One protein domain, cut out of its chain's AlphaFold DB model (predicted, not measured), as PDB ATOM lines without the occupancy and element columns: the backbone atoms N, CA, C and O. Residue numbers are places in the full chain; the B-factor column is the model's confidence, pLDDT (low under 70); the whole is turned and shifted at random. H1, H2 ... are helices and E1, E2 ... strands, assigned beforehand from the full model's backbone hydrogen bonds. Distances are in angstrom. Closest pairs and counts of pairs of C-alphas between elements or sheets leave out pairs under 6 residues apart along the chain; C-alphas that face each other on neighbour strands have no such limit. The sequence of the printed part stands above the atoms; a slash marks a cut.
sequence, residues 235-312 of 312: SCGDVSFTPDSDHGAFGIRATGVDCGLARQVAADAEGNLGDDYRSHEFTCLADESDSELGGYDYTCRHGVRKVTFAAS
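What this domain is: This is residues 235 to 312 of the 312 residues of an uncharacterized protein of Actinopolyspora sp. DSM 45965 (UniProt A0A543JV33). A twisted antiparallel sheet of five strands curls round one helix, H1, which covers one of its faces. E1 runs along one edge of the sheet and the short E2, three residues, makes the other edge, where the curl of the sheet brings it round to H1; residues 235 to 248 form a long stretch before E1 with no named element. The printed part has 78 residues, with five named strands and one named helix in the order E1 H1 E2 E3 E4 E5; the sheet's order is E1, E5, E4, E3, E2, and the class is mixed, helices and strands. It is compact, with a radius of gyration of the C-alphas of 11.3 A, and rounded, spanning 31 by 23 by 20 A.

Where its parts are: In the sheet, E1 is residues 249 to 255, 16.9 A long from its first C-alpha at (151.283, 211.579, 113.753). Beside it E5, residues 305 to 311, is 19.5 A long and ends with C-alpha 311 at (147.007, 210.807, 113.845). E4, residues 296 to 302, is 19.5 A long, E3, residues 282 to 288, 19.2 A, and E2 is residues 277 to 279. H1, residues 259 to 271, is 20.2 A long and begins with C-alpha 259 at (159.859, 215.891, 104.837).

How they stand to each other: The strands E2, E3, E4 and E5 form a meander, each the antiparallel neighbour of the one before, and each step is a hairpin. E5 and E4 stand at 165 degrees, with N 298 and O 309 at 2.8 A. E4 and E3 stand at 159 degrees, with N 283 and O 301 at 2.9 A. E3 and E2 stand at 142 degrees, with N 282 and O 279 at 2.8 A. On the other side of E5 is the edge strand E1, antiparallel at 169 degrees, with N 253 and O 308 at 2.8 A. From edge to edge the strands' lines turn by 63 degrees and the way across the sheet by 79 degrees. H1 is on the sheet; the closest C-alphas of H1 and E1 are those of Ala 262 and Ala 254, 6.1 A apart, and of H1 and E5 those of Ala 262 and Val 307, also 6.1 A. Toward the other edge, the closest C-alphas of H1 and E2 are those of Val 265 and Ser 279, 5.7 A apart. H1 and E4 are near each other, with 7 pairs of C-alphas within 10 A. E1 and E2 are apart. In H1, 6 of 9 O i to N i+4 pairs are within hydrogen-bond range.

The domain as a whole: The two C-alphas farthest apart, those of Pro 243 and Val 304, are 35.1 A from each other. The printed part has no cut and ends at residue 312, the chain's last. No link is long; E3 to E4, with 7 residues between, is short and the others are tight. The mean pLDDT of the printed part is 78.3, and 19 residues are under 70, among them 242 to 246, 255 to 260 and 290 to 294.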
ATOM      1  N   SER A 235     158.911 208.791 102.470       70.12
ATOM      2  CA  SER A 235     158.567 208.550 103.876       70.12
ATOM      3  C   SER A 235     159.317 209.568 104.727       70.12
ATOM      4  O   SER A 235     160.520 209.761 104.534       70.12
ATOM      5  N   CYS A 236     158.608 210.257 105.611       65.69
ATOM      6  CA  CYS A 236     159.115 211.449 106.279       65.69
ATOM      7  C   CYS A 236     159.382 211.278 107.774       65.69
ATOM      8  O   CYS A 236     159.840 212.232 108.406       65.69
ATOM      9  N   GLY A 237     159.198 210.062 108.295       66.12
ATOM     10  CA  GLY A 237     159.287 209.769 109.723       66.12
ATOM     11  C   GLY A 237     158.110 210.356 110.497       66.12
ATOM     12  O   GLY A 237     157.395 211.214 109.985       66.12
ATOM     13  N   ASP A 238     157.921 209.878 111.720       78.62
ATOM     14  CA  ASP A 238     156.761 210.214 112.545       78.62
ATOM     15  C   ASP A 238     156.964 211.534 113.313       78.62
ATOM     16  O   ASP A 238     158.092 212.009 113.503       78.62
ATOM     17  N   VAL A 239     155.858 212.118 113.770       80.19
ATOM     18  CA  VAL A 239     155.812 213.152 114.807       80.19
ATOM     19  C   VAL A 239     155.447 212.443 116.107       80.19
ATOM     20  O   VAL A 239     154.339 211.936 116.265       80.19
ATOM     21  N   SER A 240     156.422 212.339 117.006       76.12
ATOM     22  CA  SER A 240     156.252 211.650 118.283       76.12
ATOM     23  C   SER A 240     155.366 212.447 119.236       76.12
ATOM     24  O   SER A 240     155.463 213.672 119.270       76.12
ATOM     25  N   PHE A 241     154.623 211.730 120.083       70.38
ATOM     26  CA  PHE A 241     154.038 212.292 121.298       70.38
ATOM     27  C   PHE A 241     155.099 213.045 122.103       70.38
ATOM     28  O   PHE A 241     156.246 212.591 122.222       70.38
ATOM     29  N   THR A 242     154.715 214.174 122.688       60.94
ATOM     30  CA  THR A 242     155.582 214.927 123.598       60.94
ATOM     31  C   THR A 242     154.959 214.956 124.991       60.94
ATOM     32  O   THR A 242     153.758 214.775 125.118       60.94
ATOM     33  N   PRO A 243     155.728 215.186 126.068       54.06
ATOM     34  CA  PRO A 243     155.147 215.311 127.408       54.06
ATOM     35  C   PRO A 243     154.088 216.419 127.536       54.06
ATOM     36  O   PRO A 243     153.301 216.388 128.476       54.06
ATOM     37  N   ASP A 244     154.090 217.379 126.607       57.69
ATOM     38  CA  ASP A 244     153.158 218.503 126.549       57.69
ATOM     39  C   ASP A 244     151.995 218.261 125.558       57.69
ATOM     40  O   ASP A 244     151.141 219.134 125.416       57.69
ATOM     41  N   SER A 245     151.957 217.103 124.880       61.28
ATOM     42  CA  SER A 245     150.967 216.752 123.854       61.28
ATOM     43  C   SER A 245     150.574 215.275 123.912       61.28
ATOM     44  O   SER A 245     151.404 214.386 123.702       61.28
ATOM     45  N   ASP A 246     149.281 215.015 124.094       64.94
ATOM     46  CA  ASP A 246     148.706 213.666 124.045       64.94
ATOM     47  C   ASP A 246     148.517 213.153 122.604       64.94
ATOM     48  O   ASP A 246     147.849 212.141 122.404       64.94
ATOM     49  N   HIS A 247     149.107 213.828 121.606       71.88
ATOM     50  CA  HIS A 247     148.870 213.574 120.188       71.88
ATOM     51  C   HIS A 247     150.151 213.251 119.411       71.88
ATOM     52  O   HIS A 247     151.234 213.780 119.676       71.88
ATOM     53  N   GLY A 248     150.028 212.359 118.431       79.50
ATOM     54  CA  GLY A 248     151.119 211.950 117.551       79.50
ATOM     55  C   GLY A 248     150.642 211.729 116.121       79.50
ATOM     56  O   GLY A 248     149.474 211.432 115.883       79.50
ATOM     57  N   ALA A 249     151.559 211.859 115.159       84.12
ATOM     58  CA  ALA A 249     151.283 211.579 113.753       84.12
ATOM     59  C   ALA A 249     152.280 210.561 113.186       84.12
ATOM     60  O   ALA A 249     153.495 210.721 113.308       84.12
ATOM     61  N   PHE A 250     151.770 209.529 112.522       81.75
ATOM     62  CA  PHE A 250     152.522 208.338 112.135       81.75
ATOM     63  C   PHE A 250     152.424 208.055 110.644       81.75
ATOM     64  O   PHE A 250     151.457 208.412 109.968       81.75
ATOM     65  N   GLY A 251     153.437 207.368 110.117       72.75
ATOM     66  CA  GLY A 251     153.430 206.893 108.739       72.75
ATOM     67  C   GLY A 251     153.401 208.031 107.719       72.75
ATOM     68  O   GLY A 251     152.830 207.865 106.640       72.75
ATOM     69  N   ILE A 252     154.008 209.175 108.052       79.31
ATOM     70  CA  ILE A 252     153.953 210.391 107.237       79.31
ATOM     71  C   ILE A 252     154.615 210.136 105.882       79.31
ATOM     72  O   ILE A 252     155.819 209.881 105.784       79.31
ATOM     73  N   ARG A 253     153.831 210.251 104.810       72.56
ATOM     74  CA  ARG A 253     154.281 210.144 103.418       72.56
ATOM     75  C   ARG A 253     154.028 211.451 102.695       72.56
ATOM     76  O   ARG A 253     152.967 212.043 102.842       72.56
ATOM     77  N   ALA A 254     154.977 211.877 101.875       70.06
ATOM     78  CA  ALA A 254     154.936 213.152 101.176       70.06
ATOM     79  C   ALA A 254     155.233 212.977  99.686       70.06
ATOM     80  O   ALA A 254     156.190 212.306  99.326       70.06
ATOM     81  N   THR A 255     154.456 213.609  98.811       64.06
ATOM     82  CA  THR A 255     154.630 213.600  97.351       64.06
ATOM     83  C   THR A 255     154.887 215.016  96.868       64.06
ATOM     84  O   THR A 255     154.024 215.880  97.021       64.06
ATOM     85  N   GLY A 256     156.061 215.267  96.277       53.25
ATOM     86  CA  GLY A 256     156.433 216.611  95.810       53.25
ATOM     87  C   GLY A 256     156.573 217.648  96.936       53.25
ATOM     88  O   GLY A 256     156.392 218.840  96.694       53.25
ATOM     89  N   VAL A 257     156.848 217.190  98.163       63.44
ATOM     90  CA  VAL A 257     156.994 218.005  99.378       63.44
ATOM     91  C   VAL A 257     158.193 217.500 100.179       63.44
ATOM     92  O   VAL A 257     158.443 216.293 100.237       63.44
ATOM     93  N   ASP A 258     158.944 218.411 100.796       68.56
ATOM     94  CA  ASP A 258     160.046 218.052 101.687       68.56
ATOM     95  C   ASP A 258     159.550 217.532 103.039       68.56
ATOM     96  O   ASP A 258     158.581 218.029 103.608       68.56
ATOM     97  N   CYS A 259     160.269 216.562 103.603       65.75
ATOM     98  CA  CYS A 259     159.859 215.891 104.837       65.75
ATOM     99  C   CYS A 259     159.864 216.775 106.089       65.75
ATOM    100  O   CYS A 259     159.230 216.432 107.081       65.75
ATOM    101  N   GLY A 260     160.558 217.915 106.062       65.56
ATOM    102  CA  GLY A 260     160.402 218.939 107.098       65.56
ATOM    103  C   GLY A 260     158.999 219.546 107.072       65.56
ATOM    104  O   GLY A 260     158.313 219.536 108.087       65.56
ATOM    105  N   LEU A 261     158.553 219.983 105.891       76.00
ATOM    106  CA  LEU A 261     157.231 220.579 105.701       76.00
ATOM    107  C   LEU A 261     156.110 219.552 105.898       76.00
ATOM    108  O   LEU A 261     155.114 219.858 106.535       76.00
ATOM    109  N   ALA A 262     156.285 218.317 105.419       74.56
ATOM    110  CA  ALA A 262     155.292 217.260 105.614       74.56
ATOM    111  C   ALA A 262     155.053 216.936 107.099       74.56
ATOM    112  O   ALA A 262     153.912 216.733 107.499       74.56
ATOM    113  N   ARG A 263     156.112 216.935 107.919       79.50
ATOM    114  CA  ARG A 263     155.989 216.753 109.372       79.50
ATOM    115  C   ARG A 263     155.364 217.956 110.072       79.50
ATOM    116  O   ARG A 263     154.627 217.747 111.019       79.50
ATOM    117  N   GLN A 264     155.621 219.180 109.607       82.50
ATOM    118  CA  GLN A 264     154.945 220.378 110.128       82.50
ATOM    119  C   GLN A 264     153.440 220.330 109.836       82.50
ATOM    120  O   GLN A 264     152.642 220.465 110.752       82.50
ATOM    121  N   VAL A 265     153.058 220.012 108.592       88.88
ATOM    122  CA  VAL A 265     151.647 219.830 108.208       88.88
ATOM    123  C   VAL A 265     150.975 218.746 109.052       88.88
ATOM    124  O   VAL A 265     149.843 218.939 109.477       88.88
ATOM    125  N   ALA A 266     151.659 217.625 109.305       86.75
ATOM    126  CA  ALA A 266     151.132 216.543 110.135       86.75
ATOM    127  C   ALA A 266     151.054 216.901 111.631       86.75
ATOM    128  O   ALA A 266     150.115 216.488 112.298       86.75
ATOM    129  N   ALA A 267     152.005 217.682 112.155       85.56
ATOM    130  CA  ALA A 267     151.989 218.140 113.545       85.56
ATOM    131  C   ALA A 267     150.798 219.071 113.832       85.56
ATOM    132  O   ALA A 267     150.204 218.990 114.900       85.56
ATOM    133  N   ASP A 268     150.384 219.887 112.858       88.69
ATOM    134  CA  ASP A 268     149.225 220.782 113.002       88.69
ATOM    135  C   ASP A 268     147.879 220.041 113.168       88.69
ATOM    136  O   ASP A 268     146.870 220.664 113.516       88.69
ATOM    137  N   ALA A 269     147.845 218.719 112.951       88.06
ATOM    138  CA  ALA A 269     146.673 217.895 113.239       88.06
ATOM    139  C   ALA A 269     146.339 217.860 114.739       88.06
ATOM    140  O   ALA A 269     145.176 217.694 115.084       88.06
ATOM    141  N   GLU A 270     147.318 218.090 115.622       83.06
ATOM    142  CA  GLU A 270     147.141 218.149 117.080       83.06
ATOM    143  C   GLU A 270     145.991 219.082 117.503       83.06
ATOM    144  O   GLU A 270     145.199 218.752 118.381       83.06
ATOM    145  N   GLY A 271     145.858 220.237 116.844       81.88
ATOM    146  CA  GLY A 271     144.800 221.209 117.132       81.88
ATOM    147  C   GLY A 271     143.473 220.956 116.412       81.88
ATOM    148  O   GLY A 271     142.549 221.748 116.584       81.88
ATOM    149  N   ASN A 272     143.391 219.920 115.572       85.06
ATOM    150  CA  ASN A 272     142.286 219.682 114.635       85.06
ATOM    151  C   ASN A 272     141.936 218.185 114.516       85.06
ATOM    152  O   ASN A 272     141.535 217.725 113.451       85.06
ATOM    153  N   LEU A 273     142.142 217.395 115.574       86.88
ATOM    154  CA  LEU A 273     141.931 215.950 115.517       86.88
ATOM    155  C   LEU A 273     140.476 215.581 115.207       86.88
ATOM    156  O   LEU A 273     139.572 215.858 115.990       86.88
ATOM    157  N   GLY A 274     140.286 214.887 114.088       84.50
ATOM    158  CA  GLY A 274     138.992 214.461 113.569       84.50
ATOM    159  C   GLY A 274     138.322 215.483 112.664       84.50
ATOM    160  O   GLY A 274     137.280 215.177 112.093       84.50
ATOM    161  N   ASP A 275     138.929 216.658 112.495       91.38
ATOM    162  CA  ASP A 275     138.386 217.749 111.705       91.38
ATOM    163  C   ASP A 275     139.229 218.013 110.449       91.38
ATOM    164  O   ASP A 275     140.461 217.915 110.436       91.38
ATOM    165  N   ASP A 276     138.558 218.432 109.379       94.12
ATOM    166  CA  ASP A 276     139.232 218.987 108.209       94.12
ATOM    167  C   ASP A 276     139.948 220.290 108.589       94.12
ATOM    168  O   ASP A 276     139.366 221.191 109.199       94.12
ATOM    169  N   TYR A 277     141.196 220.455 108.150       94.62
ATOM    170  CA  TYR A 277     141.973 221.654 108.464       94.62
ATOM    171  C   TYR A 277     142.811 222.152 107.291       94.62
ATOM    172  O   TYR A 277     142.967 221.507 106.251       94.62
ATOM    173  N   ARG A 278     143.347 223.366 107.438       93.56
ATOM    174  CA  ARG A 278     144.293 223.947 106.482       93.56
ATOM    175  C   ARG A 278     145.600 224.274 107.175       93.56
ATOM    176  O   ARG A 278     145.604 224.994 108.167       93.56
ATOM    177  N   SER A 279     146.702 223.814 106.596       90.75
ATOM    178  CA  SER A 279     148.056 224.074 107.088       90.75
ATOM    179  C   SER A 279     148.999 224.283 105.910       90.75
ATOM    180  O   SER A 279     148.954 223.533 104.941       90.75
ATOM    181  N   HIS A 280     149.832 225.325 105.969       89.81
ATOM    182  CA  HIS A 280     150.859 225.616 104.962       89.81
ATOM    183  C   HIS A 280     150.378 225.493 103.498       89.81
ATOM    184  O   HIS A 280     151.060 224.911 102.655       89.81
ATOM    185  N   GLU A 281     149.192 226.045 103.204       90.00
ATOM    186  CA  GLU A 281     148.501 225.996 101.899       90.00
ATOM    187  C   GLU A 281     147.936 224.618 101.490       90.00
ATOM    188  O   GLU A 281     147.323 224.497 100.428       90.00
ATOM    189  N   PHE A 282     148.104 223.582 102.309       88.81
ATOM    190  CA  PHE A 282     147.429 222.299 102.152       88.81
ATOM    191  C   PHE A 282     146.024 222.359 102.738       88.81
ATOM    192  O   PHE A 282     145.788 222.984 103.770       88.81
ATOM    193  N   THR A 283     145.092 221.683 102.072       94.00
ATOM    194  CA  THR A 283     143.792 221.321 102.647       94.00
ATOM    195  C   THR A 283     143.853 219.855 103.041       94.00
ATOM    196  O   THR A 283     144.148 219.015 102.188       94.00
ATOM    197  N   CYS A 284     143.635 219.581 104.319       91.75
ATOM    198  CA  CYS A 284     143.700 218.274 104.948       91.75
ATOM    199  C   CYS A 284     142.294 217.796 105.259       91.75
ATOM    200  O   CYS A 284     141.526 218.533 105.873       91.75
ATOM    201  N   LEU A 285     141.986 216.589 104.799       95.00
ATOM    202  CA  LEU A 285     140.722 215.921 105.072       95.00
ATOM    203  C   LEU A 285     140.966 214.782 106.051       95.00
ATOM    204  O   LEU A 285     141.954 214.059 105.867       95.00
ATOM    205  N   ALA A 286     140.103 214.671 107.057       92.44
ATOM    206  CA  ALA A 286     140.152 213.628 108.073       92.44
ATOM    207  C   ALA A 286     139.153 212.515 107.741       92.44
ATOM    208  O   ALA A 286     137.968 212.779 107.546       92.44
ATOM    209  N   ASP A 287     139.620 211.273 107.736       89.88
ATOM    210  CA  ASP A 287     138.775 210.085 107.696       89.88
ATOM    211  C   ASP A 287     138.985 209.294 108.993       89.88
ATOM    212  O   ASP A 287     140.116 209.129 109.451       89.88
ATOM    213  N   GLU A 288     137.906 208.824 109.618       84.25
ATOM    214  CA  GLU A 288     138.001 207.997 110.827       84.25
ATOM    215  C   GLU A 288     138.756 206.702 110.497       84.25
ATOM    216  O   GLU A 288     138.449 206.018 109.519       84.25
ATOM    217  N   SER A 289     139.793 206.394 111.275       78.75
ATOM    218  CA  SER A 289     140.654 205.253 110.985       78.75
ATOM    219  C   SER A 289     140.014 203.960 111.487       78.75
ATOM    220  O   SER A 289     139.656 203.852 112.658       78.75
ATOM    221  N   ASP A 290     139.979 202.927 110.643       68.56
ATOM    222  CA  ASP A 290     139.503 201.572 110.987       68.56
ATOM    223  C   ASP A 290     140.456 200.810 111.945       68.56
ATOM    224  O   ASP A 290     140.373 199.587 112.103       68.56
ATOM    225  N   SER A 291     141.423 201.497 112.559       59.22
ATOM    226  CA  SER A 291     142.428 200.877 113.419       59.22
ATOM    227  C   SER A 291     141.905 200.623 114.839       59.22
ATOM    228  O   SER A 291     141.162 201.417 115.409       59.22
ATOM    229  N   GLU A 292     142.351 199.521 115.459       48.53
ATOM    230  CA  GLU A 292     141.958 199.142 116.832       48.53
ATOM    231  C   GLU A 292     142.380 200.165 117.905       48.53
ATOM    232  O   GLU A 292     141.917 200.089 119.043       48.53
ATOM    233  N   LEU A 293     143.258 201.112 117.558       55.09
ATOM    234  CA  LEU A 293     143.739 202.168 118.449       55.09
ATOM    235  C   LEU A 293     142.881 203.441 118.390       55.09
ATOM    236  O   LEU A 293     143.061 204.319 119.233       55.09
ATOM    237  N   GLY A 294     141.938 203.529 117.445       65.25
ATOM    238  CA  GLY A 294     141.237 204.774 117.136       65.25
ATOM    239  C   GLY A 294     142.168 205.822 116.514       65.25
ATOM    240  O   GLY A 294     143.384 205.642 116.440       65.25
ATOM    241  N   GLY A 295     141.588 206.916 116.029       82.88
ATOM    242  CA  GLY A 295     142.318 208.009 115.385       82.88
ATOM    243  C   GLY A 295     141.788 208.305 113.989       82.88
ATOM    244  O   GLY A 295     140.718 207.831 113.604       82.88
ATOM    245  N   TYR A 296     142.542 209.096 113.235       88.94
ATOM    246  CA  TYR A 296     142.118 209.599 111.934       88.94
ATOM    247  C   TYR A 296     143.242 209.495 110.912       88.94
ATOM    248  O   TYR A 296     144.392 209.849 111.184       88.94
ATOM    249  N   ASP A 297     142.898 209.028 109.722       89.81
ATOM    250  CA  ASP A 297     143.761 209.049 108.557       89.81
ATOM    251  C   ASP A 297     143.567 210.376 107.820       89.81
ATOM    252  O   ASP A 297     142.457 210.754 107.449       89.81
ATOM    253  N   TYR A 298     144.659 211.096 107.592       88.81
ATOM    254  CA  TYR A 298     144.632 212.388 106.923       88.81
ATOM    255  C   TYR A 298     145.191 212.309 105.517       88.81
ATOM    256  O   TYR A 298     146.263 211.746 105.266       88.81
ATOM    257  N   THR A 299     144.510 212.993 104.599       92.56
ATOM    258  CA  THR A 299     145.038 213.302 103.270       92.56
ATOM    259  C   THR A 299     145.063 214.809 103.043       92.56
ATOM    260  O   THR A 299     144.045 215.443 102.787       92.56
ATOM    261  N   CYS A 300     146.265 215.379 103.055       87.56
ATOM    262  CA  CYS A 300     146.524 216.789 102.796       87.56
ATOM    263  C   CYS A 300     146.944 217.014 101.343       87.56
ATOM    264  O   CYS A 300     147.913 216.414 100.870       87.56
ATOM    265  N   ARG A 301     146.265 217.912 100.621       84.50
ATOM    266  CA  ARG A 301     146.569 218.236  99.217       84.50
ATOM    267  C   ARG A 301     146.792 219.732  98.999       84.50
ATOM    268  O   ARG A 301     146.063 220.564  99.530       84.50
ATOM    269  N   HIS A 302     147.761 220.056  98.144       74.94
ATOM    270  CA  HIS A 302     147.904 221.371  97.515       74.94
ATOM    271  C   HIS A 302     148.283 221.181  96.043       74.94
ATOM    272  O   HIS A 302     149.448 220.964  95.691       74.94
ATOM    273  N   GLY A 303     147.273 221.269  95.174       73.94
ATOM    274  CA  GLY A 303     147.410 220.966  93.756       73.94
ATOM    275  C   GLY A 303     147.922 219.539  93.582       73.94
ATOM    276  O   GLY A 303     147.261 218.571  93.936       73.94
ATOM    277  N   VAL A 304     149.144 219.429  93.084       51.00
ATOM    278  CA  VAL A 304     149.832 218.165  92.794       51.00
ATOM    279  C   VAL A 304     150.729 217.660  93.937       51.00
ATOM    280  O   VAL A 304     151.394 216.633  93.796       51.00
ATOM    281  N   ARG A 305     150.793 218.400  95.050       70.88
ATOM    282  CA  ARG A 305     151.519 218.041  96.274       70.88
ATOM    283  C   ARG A 305     150.581 217.314  97.234       70.88
ATOM    284  O   ARG A 305     149.437 217.740  97.396       70.88
ATOM    285  N   LYS A 306     151.062 216.250  97.882       79.00
ATOM    286  CA  LYS A 306     150.253 215.411  98.783       79.00
ATOM    287  C   LYS A 306     151.032 215.035 100.040       79.00
ATOM    288  O   LYS A 306     152.201 214.684  99.926       79.00
ATOM    289  N   VAL A 307     150.389 215.059 101.201       82.31
ATOM    290  CA  VAL A 307     150.901 214.486 102.454       82.31
ATOM    291  C   VAL A 307     149.827 213.560 103.029       82.31
ATOM    292  O   VAL A 307     148.654 213.915 103.000       82.31
ATOM    293  N   THR A 308     150.202 212.371 103.497       87.00
ATOM    294  CA  THR A 308     149.285 211.434 104.171       87.00
ATOM    295  C   THR A 308     149.901 210.908 105.448       87.00
ATOM    296  O   THR A 308     151.093 210.594 105.440       87.00
ATOM    297  N   PHE A 309     149.109 210.768 106.499       88.12
ATOM    298  CA  PHE A 309     149.549 210.272 107.801       88.12
ATOM    299  C   PHE A 309     148.336 209.833 108.625       88.12
ATOM    300  O   PHE A 309     147.226 210.266 108.337       88.12
ATOM    301  N   ALA A 310     148.561 209.008 109.642       87.31
ATOM    302  CA  ALA A 310     147.565 208.716 110.670       87.31
ATOM    303  C   ALA A 310     147.854 209.583 111.897       87.31
ATOM    304  O   ALA A 310     149.028 209.776 112.217       87.31
ATOM    305  N   ALA A 311     146.836 210.088 112.586       85.50
ATOM    306  CA  ALA A 311     147.007 210.807 113.845       85.50
ATOM    307  C   ALA A 311     146.035 210.325 114.925       85.50
ATOM    308  O   ALA A 311     144.890 209.967 114.638       85.50
ATOM    309  N   SER A 312     146.524 210.326 116.162       82.12
ATOM    310  CA  SER A 312     145.818 209.922 117.384       82.12
ATOM    311  C   SER A 312     146.288 210.785 118.542       82.12
ATOM    312  O   SER A 312     147.531 210.938 118.626       82.12
TER     313      SER A 312